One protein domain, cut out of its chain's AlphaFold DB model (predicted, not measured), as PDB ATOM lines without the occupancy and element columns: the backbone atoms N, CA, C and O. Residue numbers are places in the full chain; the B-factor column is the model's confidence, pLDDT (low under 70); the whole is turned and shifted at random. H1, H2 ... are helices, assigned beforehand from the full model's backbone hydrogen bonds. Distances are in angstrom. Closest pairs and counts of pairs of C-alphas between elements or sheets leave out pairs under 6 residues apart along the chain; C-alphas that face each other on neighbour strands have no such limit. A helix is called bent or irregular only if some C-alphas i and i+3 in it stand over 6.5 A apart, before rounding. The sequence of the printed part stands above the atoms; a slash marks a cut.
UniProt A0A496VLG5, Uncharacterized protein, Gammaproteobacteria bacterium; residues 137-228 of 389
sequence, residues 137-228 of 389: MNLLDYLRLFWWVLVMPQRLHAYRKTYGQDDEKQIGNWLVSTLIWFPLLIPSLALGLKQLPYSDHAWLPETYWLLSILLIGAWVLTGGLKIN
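This is residues 137 to 228 of the 389 residues of an uncharacterized protein of Gammaproteobacteria bacterium (UniProt A0A496VLG5). The model is a long, slightly uneven helical hairpin, the bent helix H3 side by side with H4, with a small head of two shorter helices, H1 and H2, at one end. H2 sits by the beginning of H3, H1 folds back from it on the side of H3 away from H4, and the long link of residues 193 to 204 makes the turn at the other end of the hairpin. The printed part has 92 residues with four named helices, in the order H1, H2, H3, H4, and no named strand; its class is all helix. It is loose, with a radius of gyration of the C-alphas of 17.3 A, and its outline is a rod with spans of 57 by 28 by 17 A.

The printed part begins at Met 137, and H1 covers residues 139 to 150, from C-alpha 139 at (101.330, -6.206, -115.334), over 16.7 A. H2 follows as residues 153 to 163, 15.3 A from first to last C-alpha. H3, residues 165 to 192, was assigned by its hydrogen bonds as one helix but is bent, with C-alphas 180 and 183 standing 6.8 A apart. Its arm H3a, residues 165 to 180, is 22.5 A long and starts at C-alpha 165 at (118.071, 1.592, -107.785). Its arm H3b, residues 183 to 192, is 14.8 A long; residues 181 and 182 belong to neither arm. H4, residues 205 to 224, is 28.6 A long and ends at C-alpha 224 at (111.319, 1.575, -123.283).

H1 touches H2 with residues 145 to 149 alone, the closest C-alphas being those of Trp 148 and Leu 156, 5.8 A apart. They stand at a steep tilt of 59 degrees and run opposite ways. H1 and H3a only just touch, with 3 pairs of C-alphas within 8 A; the closest are those of Tyr 142 and Leu 175, 6.2 A apart. Their lines are about perpendicular, at 79 degrees. H2 and H3a are close but not clearly touching, with the closest C-alphas, of Arg 160 and Glu 168, 7.1 A apart. The arms H3a and H3b stand at a steep tilt of 48 degrees. H3a touches H4 through residues 173 to 178 of the arm and 219 to 224 of H4 alone, and the C-alphas of Trp 174 and Gly 223 are the closest, at 4.2 A. Here the tilt is shallow, 17 degrees, and the two run opposite ways. H3b and H4 form a helical hairpin: they touch, with the closest C-alphas, of Gly 192 and Tyr 208, 4.9 A apart, at a shallow tilt of 30 degrees, opposite ways. The packing of the helices is part aligned and part crossed, 2 of the 4 touching pairs being at a shallow tilt. H1 is apart from H3b and H4, and H2 is apart from H3b and H4. In H1, H2, H3a and H4 every O i to N i+4 pair is within hydrogen-bond range; in H3b 5 of 6 are.

The two C-alphas farthest apart are those of Lys 161 and Asp 200, at 57.0 A. The C-alphas of Met 137 and Asn 228, the first and last printed residues, are 20.5 A apart. The printed part has no cut. The links from H1 to H2 and from H2 to H3 are tight, while the link from H3 to H4, residues 193 to 204, is long; its C-alphas lie 20 to 31 A from the mean of the C-alphas. The mean pLDDT of the printed part is 82.5, and residues 227 to 228 are under 70.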
ATOM      1  N   MET A 137     107.733  -6.850-117.573       74.00
ATOM      2  CA  MET A 137     106.626  -7.122-118.504       74.00
ATOM      3  C   MET A 137     105.411  -7.752-117.815       74.00
ATOM      4  O   MET A 137     104.421  -8.072-118.469       74.00
ATOM      5  N   ASN A 138     105.465  -7.955-116.497       81.50
ATOM      6  CA  ASN A 138     104.348  -8.523-115.760       81.50
ATOM      7  C   ASN A 138     103.468  -7.405-115.193       81.50
ATOM      8  O   ASN A 138     103.875  -6.665-114.299       81.50
ATOM      9  N   LEU A 139     102.235  -7.301-115.687       75.56
ATOM     10  CA  LEU A 139     101.330  -6.206-115.334       75.56
ATOM     11  C   LEU A 139     100.961  -6.195-113.837       75.56
ATOM     12  O   LEU A 139     100.802  -5.138-113.227       75.56
ATOM     13  N   LEU A 140     100.920  -7.377-113.215       79.12
ATOM     14  CA  LEU A 140     100.726  -7.534-111.770       79.12
ATOM     15  C   LEU A 140     101.888  -6.956-110.955       79.12
ATOM     16  O   LEU A 140     101.668  -6.424-109.867       79.12
ATOM     17  N   ASP A 141     103.113  -7.023-111.479       82.81
ATOM     18  CA  ASP A 141     104.287  -6.466-110.812       82.81
ATOM     19  C   ASP A 141     104.252  -4.927-110.823       82.81
ATOM     20  O   ASP A 141     104.695  -4.316-109.851       82.81
ATOM     21  N   TYR A 142     103.638  -4.294-111.834       79.50
ATOM     22  CA  TYR A 142     103.391  -2.845-111.840       79.50
ATOM     23  C   TYR A 142     102.371  -2.427-110.788       79.50
ATOM     24  O   TYR A 142     102.631  -1.495-110.033       79.50
ATOM     25  N   LEU A 143     101.235  -3.127-110.703       79.81
ATOM     26  CA  LEU A 143     100.229  -2.898-109.659       79.81
ATOM     27  C   LEU A 143     100.842  -3.069-108.269       79.81
ATOM     28  O   LEU A 143     100.597  -2.264-107.374       79.81
ATOM     29  N   ARG A 144     101.692  -4.087-108.105       82.56
ATOM     30  CA  ARG A 144     102.406  -4.341-106.857       82.56
ATOM     31  C   ARG A 144     103.424  -3.247-106.539       82.56
ATOM     32  O   ARG A 144     103.465  -2.800-105.397       82.56
ATOM     33  N   LEU A 145     104.217  -2.797-107.513       83.56
ATOM     34  CA  LEU A 145     105.168  -1.698-107.323       83.56
ATOM     35  C   LEU A 145     104.430  -0.398-106.997       83.56
ATOM     36  O   LEU A 145     104.791   0.291-106.053       83.56
ATOM     37  N   PHE A 146     103.367  -0.091-107.731       81.75
ATOM     38  CA  PHE A 146     102.524   1.073-107.500       81.75
ATOM     39  C   PHE A 146     101.895   1.042-106.103       81.75
ATOM     40  O   PHE A 146     101.947   2.032-105.375       81.75
ATOM     41  N   TRP A 147     101.418  -0.126-105.670       83.44
ATOM     42  CA  TRP A 147     100.964  -0.345-104.300       83.44
ATOM     43  C   TRP A 147     102.084  -0.146-103.273       83.44
ATOM     44  O   TRP A 147     101.863   0.456-102.226       83.44
ATOM     45  N   TRP A 148     103.306  -0.611-103.540       86.81
ATOM     46  CA  TRP A 148     104.444  -0.362-102.650       86.81
ATOM     47  C   TRP A 148     104.817   1.117-102.592       86.81
ATOM     48  O   TRP A 148     105.090   1.618-101.509       86.81
ATOM     49  N   VAL A 149     104.790   1.832-103.715       82.44
ATOM     50  CA  VAL A 149     105.082   3.270-103.772       82.44
ATOM     51  C   VAL A 149     104.049   4.069-102.977       82.44
ATOM     52  O   VAL A 149     104.419   4.989-102.251       82.44
ATOM     53  N   LEU A 150     102.769   3.711-103.081       76.62
ATOM     54  CA  LEU A 150     101.680   4.502-102.511       76.62
ATOM     55  C   LEU A 150     101.258   4.072-101.105       76.62
ATOM     56  O   LEU A 150     100.983   4.924-100.266       76.62
ATOM     57  N   VAL A 151     101.200   2.765-100.840       79.25
ATOM     58  CA  VAL A 151     100.620   2.197 -99.611       79.25
ATOM     59  C   VAL A 151     101.684   1.625 -98.672       79.25
ATOM     60  O   VAL A 151     101.538   1.719 -97.455       79.25
ATOM     61  N   MET A 152     102.769   1.041 -99.195       79.69
ATOM     62  CA  MET A 152     103.807   0.378 -98.380       79.69
ATOM     63  C   MET A 152     105.250   0.747 -98.777       79.69
ATOM     64  O   MET A 152     106.032  -0.126 -99.176       79.69
ATOM     65  N   PRO A 153     105.674   2.008 -98.595       79.00
ATOM     66  CA  PRO A 153     106.995   2.472 -99.034       79.00
ATOM     67  C   PRO A 153     108.160   1.816 -98.279       79.00
ATOM     68  O   PRO A 153     109.279   1.757 -98.789       79.00
ATOM     69  N   GLN A 154     107.915   1.239 -97.096       79.81
ATOM     70  CA  GLN A 154     108.929   0.448 -96.388       79.81
ATOM     71  C   GLN A 154     109.366  -0.794 -97.185       79.81
ATOM     72  O   GLN A 154     110.549  -1.138 -97.181       79.81
ATOM     73  N   ARG A 155     108.450  -1.437 -97.927       82.75
ATOM     74  CA  ARG A 155     108.790  -2.578 -98.797       82.75
ATOM     75  C   ARG A 155     109.616  -2.143-100.003       82.75
ATOM     76  O   ARG A 155     110.528  -2.867-100.395       82.75
ATOM     77  N   LEU A 156     109.349  -0.951-100.535       83.19
ATOM     78  CA  LEU A 156     110.132  -0.370-101.624       83.19
ATOM     79  C   LEU A 156     111.583  -0.113-101.187       83.19
ATOM     80  O   LEU A 156     112.513  -0.476-101.900       83.19
ATOM     81  N   HIS A 157     111.788   0.425 -99.980       82.25
ATOM     82  CA  HIS A 157     113.133   0.612 -99.425       82.25
ATOM     83  C   HIS A 157     113.888  -0.707 -99.226       82.25
ATOM     84  O   HIS A 157     115.071  -0.788 -99.559       82.25
ATOM     85  N   ALA A 158     113.213  -1.741 -98.713       85.00
ATOM     86  CA  ALA A 158     113.807  -3.069 -98.578       85.00
ATOM     87  C   ALA A 158     114.191  -3.653 -99.948       85.00
ATOM     88  O   ALA A 158     115.308  -4.133-100.116       85.00
ATOM     89  N   TYR A 159     113.309  -3.527-100.946       84.69
ATOM     90  CA  TYR A 159     113.561  -3.970-102.316       84.69
ATOM     91  C   TYR A 159     114.759  -3.247-102.951       84.69
ATOM     92  O   TYR A 159     115.657  -3.899-103.483       84.69
ATOM     93  N   ARG A 160     114.833  -1.913-102.824       85.88
ATOM     94  CA  ARG A 160     115.942  -1.092-103.340       85.88
ATOM     95  C   ARG A 160     117.293  -1.520-102.763       85.88
ATOM     96  O   ARG A 160     118.295  -1.513-103.472       85.88
ATOM     97  N   LYS A 161     117.325  -1.921-101.488       85.94
ATOM     98  CA  LYS A 161     118.544  -2.416-100.830       85.94
ATOM     99  C   LYS A 161     119.019  -3.756-101.405       85.94
ATOM    100  O   LYS A 161     120.213  -4.032-101.366       85.94
ATOM    101  N   THR A 162     118.105  -4.577-101.919       86.69
ATOM    102  CA  THR A 162     118.405  -5.922-102.435       86.69
ATOM    103  C   THR A 162     118.705  -5.941-103.937       86.69
ATOM    104  O   THR A 162     119.593  -6.681-104.346       86.69
ATOM    105  N   TYR A 163     118.006  -5.138-104.746       84.06
ATOM    106  CA  TYR A 163     118.086  -5.183-106.220       84.06
ATOM    107  C   TYR A 163     118.743  -3.956-106.861       84.06
ATOM    108  O   TYR A 163     118.996  -3.943-108.059       84.06
ATOM    109  N   GLY A 164     119.071  -2.931-106.071       84.19
ATOM    110  CA  GLY A 164     119.624  -1.685-106.588       84.19
ATOM    111  C   GLY A 164     118.554  -0.736-107.131       84.19
ATOM    112  O   GLY A 164     117.373  -1.060-107.245       84.19
ATOM    113  N   GLN A 165     118.972   0.498-107.409       80.06
ATOM    114  CA  GLN A 165     118.071   1.592-107.785       80.06
ATOM    115  C   GLN A 165     117.697   1.583-109.278       80.06
ATOM    116  O   GLN A 165     116.692   2.180-109.663       80.06
ATOM    117  N   ASP A 166     118.485   0.913-110.119       79.19
ATOM    118  CA  ASP A 166     118.303   0.930-111.575       79.19
ATOM    119  C   ASP A 166     117.084   0.112-112.025       79.19
ATOM    120  O   ASP A 166     116.330   0.565-112.890       79.19
ATOM    121  N   ASP A 167     116.831  -1.030-111.378       79.56
ATOM    122  CA  ASP A 167     115.658  -1.873-111.648       79.56
ATOM    123  C   ASP A 167     114.353  -1.147-111.291       79.56
ATOM    124  O   ASP A 167     113.370  -1.194-112.032       79.56
ATOM    125  N   GLU A 168     114.348  -0.414-110.174       80.81
ATOM    126  CA  GLU A 168     113.198   0.390-109.751       80.81
ATOM    127  C   GLU A 168     112.894   1.502-110.760       80.81
ATOM    128  O   GLU A 168     111.735   1.696-111.125       80.81
ATOM    129  N   LYS A 169     113.925   2.204-111.250       80.38
ATOM    130  CA  LYS A 169     113.757   3.265-112.253       80.38
ATOM    131  C   LYS A 169     113.179   2.728-113.553       80.38
ATOM    132  O   LYS A 169     112.284   3.348-114.119       80.38
ATOM    133  N   GLN A 170     113.659   1.575-114.017       82.31
ATOM    134  CA  GLN A 170     113.154   0.979-115.248       82.31
ATOM    135  C   GLN A 170     111.661   0.652-115.130       82.31
ATOM    136  O   GLN A 170     110.880   1.034-115.997       82.31
ATOM    137  N   ILE A 171     111.247  -0.003-114.045       83.06
ATOM    138  CA  ILE A 171     109.839  -0.372-113.841       83.06
ATOM    139  C   ILE A 171     108.982   0.879-113.592       83.06
ATOM    140  O   ILE A 171     107.862   0.968-114.092       83.06
ATOM    141  N   GLY A 172     109.522   1.874-112.883       83.88
ATOM    142  CA  GLY A 172     108.882   3.170-112.672       83.88
ATOM    143  C   GLY A 172     108.577   3.902-113.981       83.88
ATOM    144  O   GLY A 172     107.469   4.405-114.146       83.88
ATOM    145  N   ASN A 173     109.500   3.894-114.947       84.62
ATOM    146  CA  ASN A 173     109.278   4.518-116.257       84.62
ATOM    147  C   ASN A 173     108.128   3.850-117.024       84.62
ATOM    148  O   ASN A 173     107.255   4.536-117.557       84.62
ATOM    149  N   TRP A 174     108.081   2.515-117.027       85.31
ATOM    150  CA  TRP A 174     106.978   1.762-117.634       85.31
ATOM    151  C   TRP A 174     105.638   2.035-116.949       85.31
ATOM    152  O   TRP A 174     104.616   2.185-117.622       85.31
ATOM    153  N   LEU A 175     105.636   2.148-115.622       84.56
ATOM    154  CA  LEU A 175     104.441   2.462-114.848       84.56
ATOM    155  C   LEU A 175     103.909   3.862-115.179       84.56
ATOM    156  O   LEU A 175     102.724   4.009-115.465       84.56
ATOM    157  N   VAL A 176     104.782   4.872-115.187       82.81
ATOM    158  CA  VAL A 176     104.419   6.256-115.525       82.81
ATOM    159  C   VAL A 176     103.904   6.342-116.959       82.81
ATOM    160  O   VAL A 176     102.854   6.931-117.194       82.81
ATOM    161  N   SER A 177     104.588   5.696-117.905       85.12
ATOM    162  CA  SER A 177     104.139   5.621-119.296       85.12
ATOM    163  C   SER A 177     102.741   4.997-119.402       85.12
ATOM    164  O   SER A 177     101.839   5.572-120.008       85.12
ATOM    165  N   THR A 178     102.515   3.862-118.741       84.88
ATOM    166  CA  THR A 178     101.208   3.190-118.732       84.88
ATOM    167  C   THR A 178     100.119   4.100-118.170       84.88
ATOM    168  O   THR A 178      99.064   4.228-118.783       84.88
ATOM    169  N   LEU A 179     100.393   4.792-117.062       80.88
ATOM    170  CA  LEU A 179      99.438   5.697-116.421       80.88
ATOM    171  C   LEU A 179      99.074   6.909-117.296       80.88
ATOM    172  O   LEU A 179      97.957   7.412-117.206       80.88
ATOM    173  N   ILE A 180     100.008   7.382-118.126       81.94
ATOM    174  CA  ILE A 180      99.801   8.525-119.026       81.94
ATOM    175  C   ILE A 180      99.001   8.111-120.265       81.94
ATOM    176  O   ILE A 180      98.063   8.806-120.651       81.94
ATOM    177  N   TRP A 181      99.362   6.994-120.900       87.25
ATOM    178  CA  TRP A 181      98.840   6.653-122.227       87.25
ATOM    179  C   TRP A 181      97.572   5.798-122.201       87.25
ATOM    180  O   TRP A 181      96.720   5.969-123.072       87.25
ATOM    181  N   PHE A 182      97.387   4.908-121.218       86.00
ATOM    182  CA  PHE A 182      96.206   4.027-121.173       86.00
ATOM    183  C   PHE A 182      94.853   4.759-121.155       86.00
ATOM    184  O   PHE A 182      93.952   4.319-121.870       86.00
ATOM    185  N   PRO A 183      94.673   5.870-120.418       83.00
ATOM    186  CA  PRO A 183      93.392   6.582-120.383       83.00
ATOM    187  C   PRO A 183      92.990   7.166-121.739       83.00
ATOM    188  O   PRO A 183      91.807   7.327-122.009       83.00
ATOM    189  N   LEU A 184      93.974   7.472-122.589       83.31
ATOM    190  CA  LEU A 184      93.772   7.952-123.959       83.31
ATOM    191  C   LEU A 184      93.609   6.787-124.945       83.31
ATOM    192  O   LEU A 184      92.835   6.853-125.903       83.31
ATOM    193  N   LEU A 185      94.337   5.697-124.707       87.38
ATOM    194  CA  LEU A 185      94.350   4.516-125.562       87.38
ATOM    195  C   LEU A 185      93.040   3.724-125.460       87.38
ATOM    196  O   LEU A 185      92.512   3.311-126.485       87.38
ATOM    197  N   ILE A 186      92.477   3.548-124.260       86.75
ATOM    198  CA  ILE A 186      91.261   2.740-124.063       86.75
ATOM    199  C   ILE A 186      90.057   3.304-124.848       86.75
ATOM    200  O   ILE A 186      89.463   2.542-125.615       86.75
ATOM    201  N   PRO A 187      89.703   4.603-124.752       82.31
ATOM    202  CA  PRO A 187      88.571   5.150-125.500       82.31
ATOM    203  C   PRO A 187      88.819   5.174-127.010       82.31
ATOM    204  O   PRO A 187      87.916   4.858-127.780       82.31
ATOM    205  N   SER A 188      90.040   5.511-127.448       84.44
ATOM    206  CA  SER A 188      90.375   5.537-128.880       84.44
ATOM    207  C   SER A 188      90.286   4.150-129.514       84.44
ATOM    208  O   SER A 188      89.718   4.003-130.595       84.44
ATOM    209  N   LEU A 189      90.761   3.123-128.809       87.62
ATOM    210  CA  LEU A 189      90.700   1.742-129.270       87.62
ATOM    211  C   LEU A 189      89.261   1.208-129.266       87.62
ATOM    212  O   LEU A 189      88.855   0.542-130.215       87.62
ATOM    213  N   ALA A 190      88.461   1.545-128.250       86.31
ATOM    214  CA  ALA A 190      87.045   1.180-128.198       86.31
ATOM    215  C   ALA A 190      86.230   1.810-129.348       86.31
ATOM    216  O   ALA A 190      85.393   1.132-129.951       86.31
ATOM    217  N   LEU A 191      86.519   3.070-129.701       83.25
ATOM    218  CA  LEU A 191      85.942   3.742-130.873       83.25
ATOM    219  C   LEU A 191      86.387   3.074-132.182       83.25
ATOM    220  O   LEU A 191      85.552   2.770-133.033       83.25
ATOM    221  N   GLY A 192      87.683   2.771-132.324       85.50
ATOM    222  CA  GLY A 192      88.226   2.090-133.505       85.50
ATOM    223  C   GLY A 192      87.663   0.680-133.719       85.50
ATOM    224  O   GLY A 192      87.473   0.254-134.857       85.50
ATOM    225  N   LEU A 193      87.330  -0.034-132.639       86.81
ATOM    226  CA  LEU A 193      86.696  -1.357-132.684       86.81
ATOM    227  C   LEU A 193      85.178  -1.314-132.925       86.81
ATOM    228  O   LEU A 193      84.543  -2.368-132.927       86.81
ATOM    229  N   LYS A 194      84.589  -0.125-133.128       85.19
ATOM    230  CA  LYS A 194      83.137   0.079-133.281       85.19
ATOM    231  C   LYS A 194      82.309  -0.483-132.114       85.19
ATOM    232  O   LYS A 194      81.150  -0.839-132.299       85.19
ATOM    233  N   GLN A 195      82.887  -0.578-130.913       84.81
ATOM    234  CA  GLN A 195      82.155  -1.022-129.716       84.81
ATOM    235  C   GLN A 195      81.278   0.084-129.118       84.81
ATOM    236  O   GLN A 195      80.448  -0.190-128.257       84.81
ATOM    237  N   LEU A 196      81.460   1.324-129.573       79.25
ATOM    238  CA  LEU A 196      80.726   2.491-129.104       79.25
ATOM    239  C   LEU A 196      79.828   3.040-130.216       79.25
ATOM    240  O   LEU A 196      80.219   2.980-131.387       79.25
ATOM    241  N   PRO A 197      78.647   3.580-129.863       74.06
ATOM    242  CA  PRO A 197      77.724   4.166-130.818       74.06
ATOM    243  C   PRO A 197      78.421   5.312-131.546       74.06
ATOM    244  O   PRO A 197      78.998   6.216-130.937       74.06
ATOM    245  N   TYR A 198      78.411   5.224-132.871       72.44
ATOM    246  CA  TYR A 198      78.992   6.231-133.738       72.44
ATOM    247  C   TYR A 198      78.014   7.395-133.854       72.44
ATOM    248  O   TYR A 198      76.851   7.194-134.191       72.44
ATOM    249  N   SER A 199      78.487   8.612-133.604       76.12
ATOM    250  CA  SER A 199      77.775   9.795-134.076       76.12
ATOM    251  C   SER A 199      78.018   9.936-135.577       76.12
ATOM    252  O   SER A 199      79.140   9.716-136.037       76.12
ATOM    253  N   ASP A 200      77.010  10.370-136.332       74.69
ATOM    254  CA  ASP A 200      77.118  10.646-137.774       74.69
ATOM    255  C   ASP A 200      78.153  11.741-138.119       74.69
ATOM    256  O   ASP A 200      78.478  11.968-139.283       74.69
ATOM    257  N   HIS A 201      78.705  12.418-137.105       74.56
ATOM    258  CA  HIS A 201      79.777  13.410-137.230       74.56
ATOM    259  C   HIS A 201      81.133  12.939-136.682       74.56
ATOM    260  O   HIS A 201      82.076  13.728-136.598       74.56
ATOM    261  N   ALA A 202      81.253  11.673-136.279       75.56
ATOM    262  CA  ALA A 202      82.514  11.120-135.804       75.56
ATOM    263  C   ALA A 202      83.460  10.795-136.972       75.56
ATOM    264  O   ALA A 202      83.046  10.515-138.097       75.56
ATOM    265  N   TRP A 203      84.761  10.840-136.689       77.50
ATOM    266  CA  TRP A 203      85.817  10.607-137.672       77.50
ATOM    267  C   TRP A 203      85.742   9.190-138.245       77.50
ATOM    268  O   TRP A 203      85.207   8.292-137.601       77.50
ATOM    269  N   LEU A 204      86.314   8.947-139.426       84.19
ATOM    270  CA  LEU A 204      86.331   7.603-140.010       84.19
ATOM    271  C   LEU A 204      86.985   6.591-139.038       84.19
ATOM    272  O   LEU A 204      87.998   6.920-138.412       84.19
ATOM    273  N   PRO A 205      86.458   5.355-138.918       81.00
ATOM    274  CA  PRO A 205      87.011   4.325-138.027       81.00
ATOM    275  C   PRO A 205      88.511   4.075-138.231       81.00
ATOM    276  O   PRO A 205      89.240   3.781-137.285       81.00
ATOM    277  N   GLU A 206      88.982   4.249-139.467       85.50
ATOM    278  CA  GLU A 206      90.389   4.126-139.850       85.50
ATOM    279  C   GLU A 206      91.290   5.123-139.111       85.50
ATOM    280  O   GLU A 206      92.408   4.779-138.720       85.50
ATOM    281  N   THR A 207      90.806   6.343-138.846       85.06
ATOM    282  CA  THR A 207      91.602   7.360-138.151       85.06
ATOM    283  C   THR A 207      91.772   7.038-136.673       85.06
ATOM    284  O   THR A 207      92.860   7.227-136.133       85.06
ATOM    285  N   TYR A 208      90.742   6.489-136.020       85.69
ATOM    286  CA  TYR A 208      90.861   6.022-134.636       85.69
ATOM    287  C   TYR A 208      91.841   4.856-134.520       85.69
ATOM    288  O   TYR A 208      92.629   4.812-133.578       85.69
ATOM    289  N   TRP A 209      91.862   3.959-135.508       87.00
ATOM    290  CA  TRP A 209      92.823   2.857-135.547       87.00
ATOM    291  C   TRP A 209      94.270   3.358-135.658       87.00
ATOM    292  O   TRP A 209      95.138   2.938-134.890       87.00
ATOM    293  N   LEU A 210      94.522   4.322-136.553       86.62
ATOM    294  CA  LEU A 210      95.824   4.984-136.682       86.62
ATOM    295  C   LEU A 210      96.230   5.720-135.399       86.62
ATOM    296  O   LEU A 210      97.380   5.623-134.971       86.62
ATOM    297  N   LEU A 211      95.286   6.413-134.759       85.50
ATOM    298  CA  LEU A 211      95.508   7.089-133.483       85.50
ATOM    299  C   LEU A 211      95.917   6.093-132.390       85.50
ATOM    300  O   LEU A 211      96.876   6.339-131.661       85.50
ATOM    301  N   SER A 212      95.236   4.949-132.297       89.38
ATOM    302  CA  SER A 212      95.584   3.898-131.341       89.38
ATOM    303  C   SER A 212      96.968   3.307-131.616       89.38
ATOM    304  O   SER A 212      97.730   3.127-130.669       89.38
ATOM    305  N   ILE A 213      97.344   3.070-132.880       90.19
ATOM    306  CA  ILE A 213      98.712   2.642-133.231       90.19
ATOM    307  C   ILE A 213      99.739   3.681-132.768       90.19
ATOM    308  O   ILE A 213     100.749   3.319-132.163       90.19
ATOM    309  N   LEU A 214      99.483   4.967-133.023       89.31
ATOM    310  CA  LEU A 214     100.374   6.056-132.623       89.31
ATOM    311  C   LEU A 214     100.526   6.119-131.095       89.31
ATOM    312  O   LEU A 214     101.644   6.234-130.594       89.31
ATOM    313  N   LEU A 215      99.422   5.982-130.354       87.62
ATOM    314  CA  LEU A 215      99.419   5.950-128.888       87.62
ATOM    315  C   LEU A 215     100.172   4.732-128.338       87.62
ATOM    316  O   LEU A 215     100.939   4.878-127.389       87.62
ATOM    317  N   ILE A 216     100.017   3.551-128.948       91.19
ATOM    318  CA  ILE A 216     100.800   2.354-128.597       91.19
ATOM    319  C   ILE A 216     102.292   2.608-128.846       91.19
ATOM    320  O   ILE A 216     103.120   2.290-127.993       91.19
ATOM    321  N   GLY A 217     102.644   3.219-129.981       91.62
ATOM    322  CA  GLY A 217     104.022   3.593-130.300       91.62
ATOM    323  C   GLY A 217     104.613   4.563-129.276       91.62
ATOM    324  O   GLY A 217     105.719   4.344-128.785       91.62
ATOM    325  N   ALA A 218     103.856   5.593-128.890       87.56
ATOM    326  CA  ALA A 218     104.258   6.557-127.870       87.56
ATOM    327  C   ALA A 218     104.403   5.909-126.479       87.56
ATOM    328  O   ALA A 218     105.362   6.198-125.758       87.56
ATOM    329  N   TRP A 219     103.509   4.984-126.122       91.38
ATOM    330  CA  TRP A 219     103.597   4.191-124.895       91.38
ATOM    331  C   TRP A 219     104.872   3.339-124.859       91.38
ATOM    332  O   TRP A 219     105.678   3.481-123.939       91.38
ATOM    333  N   VAL A 220     105.132   2.538-125.899       90.44
ATOM    334  CA  VAL A 220     106.352   1.715-125.987       90.44
ATOM    335  C   VAL A 220     107.611   2.579-125.962       90.44
ATOM    336  O   VAL A 220     108.576   2.235-125.279       90.44
ATOM    337  N   LEU A 221     107.612   3.714-126.664       86.81
ATOM    338  CA  LEU A 221     108.768   4.604-126.707       86.81
ATOM    339  C   LEU A 221     109.055   5.220-125.332       86.81
ATOM    340  O   LEU A 221     110.194   5.209-124.872       86.81
ATOM    341  N   THR A 222     108.028   5.729-124.652       84.00
ATOM    342  CA  THR A 222     108.189   6.360-123.332       84.00
ATOM    343  C   THR A 222     108.524   5.357-122.226       84.00
ATOM    344  O   THR A 222     109.298   5.697-121.335       84.00
ATOM    345  N   GLY A 223     108.004   4.126-122.284       84.19
ATOM    346  CA  GLY A 223     108.348   3.063-121.332       84.19
ATOM    347  C   GLY A 223     109.721   2.431-121.594       84.19
ATOM    348  O   GLY A 223     110.468   2.142-120.659       84.19
ATOM    349  N   GLY A 224     110.082   2.239-122.866       82.25
ATOM    350  CA  GLY A 224     111.319   1.575-123.283       82.25
ATOM    351  C   GLY A 224     112.569   2.452-123.216       82.25
ATOM    352  O   GLY A 224     113.681   1.926-123.112       82.25
ATOM    353  N   LEU A 225     112.419   3.779-123.248       79.69
ATOM    354  CA  LEU A 225     113.552   4.686-123.120       79.69
ATOM    355  C   LEU A 225     114.120   4.620-121.699       79.69
ATOM    356  O   LEU A 225     113.520   5.060-120.717       79.69
ATOM    357  N   LYS A 226     115.347   4.102-121.599       71.06
ATOM    358  CA  LYS A 226     116.201   4.320-120.433       71.06
ATOM    359  C   LYS A 226     116.480   5.820-120.391       71.06
ATOM    360  O   LYS A 226     117.323   6.312-121.139       71.06
ATOM    361  N   ILE A 227     115.725   6.547-119.568       60.25
ATOM    362  CA  ILE A 227     115.923   7.980-119.335       60.25
ATOM    363  C   ILE A 227     117.262   8.132-118.603       60.25
ATOM    364  O   ILE A 227     117.332   8.209-117.378       60.25
ATOM    365  N   ASN A 228     118.352   8.103-119.367       58.19
ATOM    366  CA  ASN A 228     119.598   8.715-118.949       58.19
ATOM    367  C   ASN A 228     119.347  10.219-118.839       58.19
ATOM    368  O   ASN A 228     118.513  10.766-119.566       58.19
TER     369      ASN A 228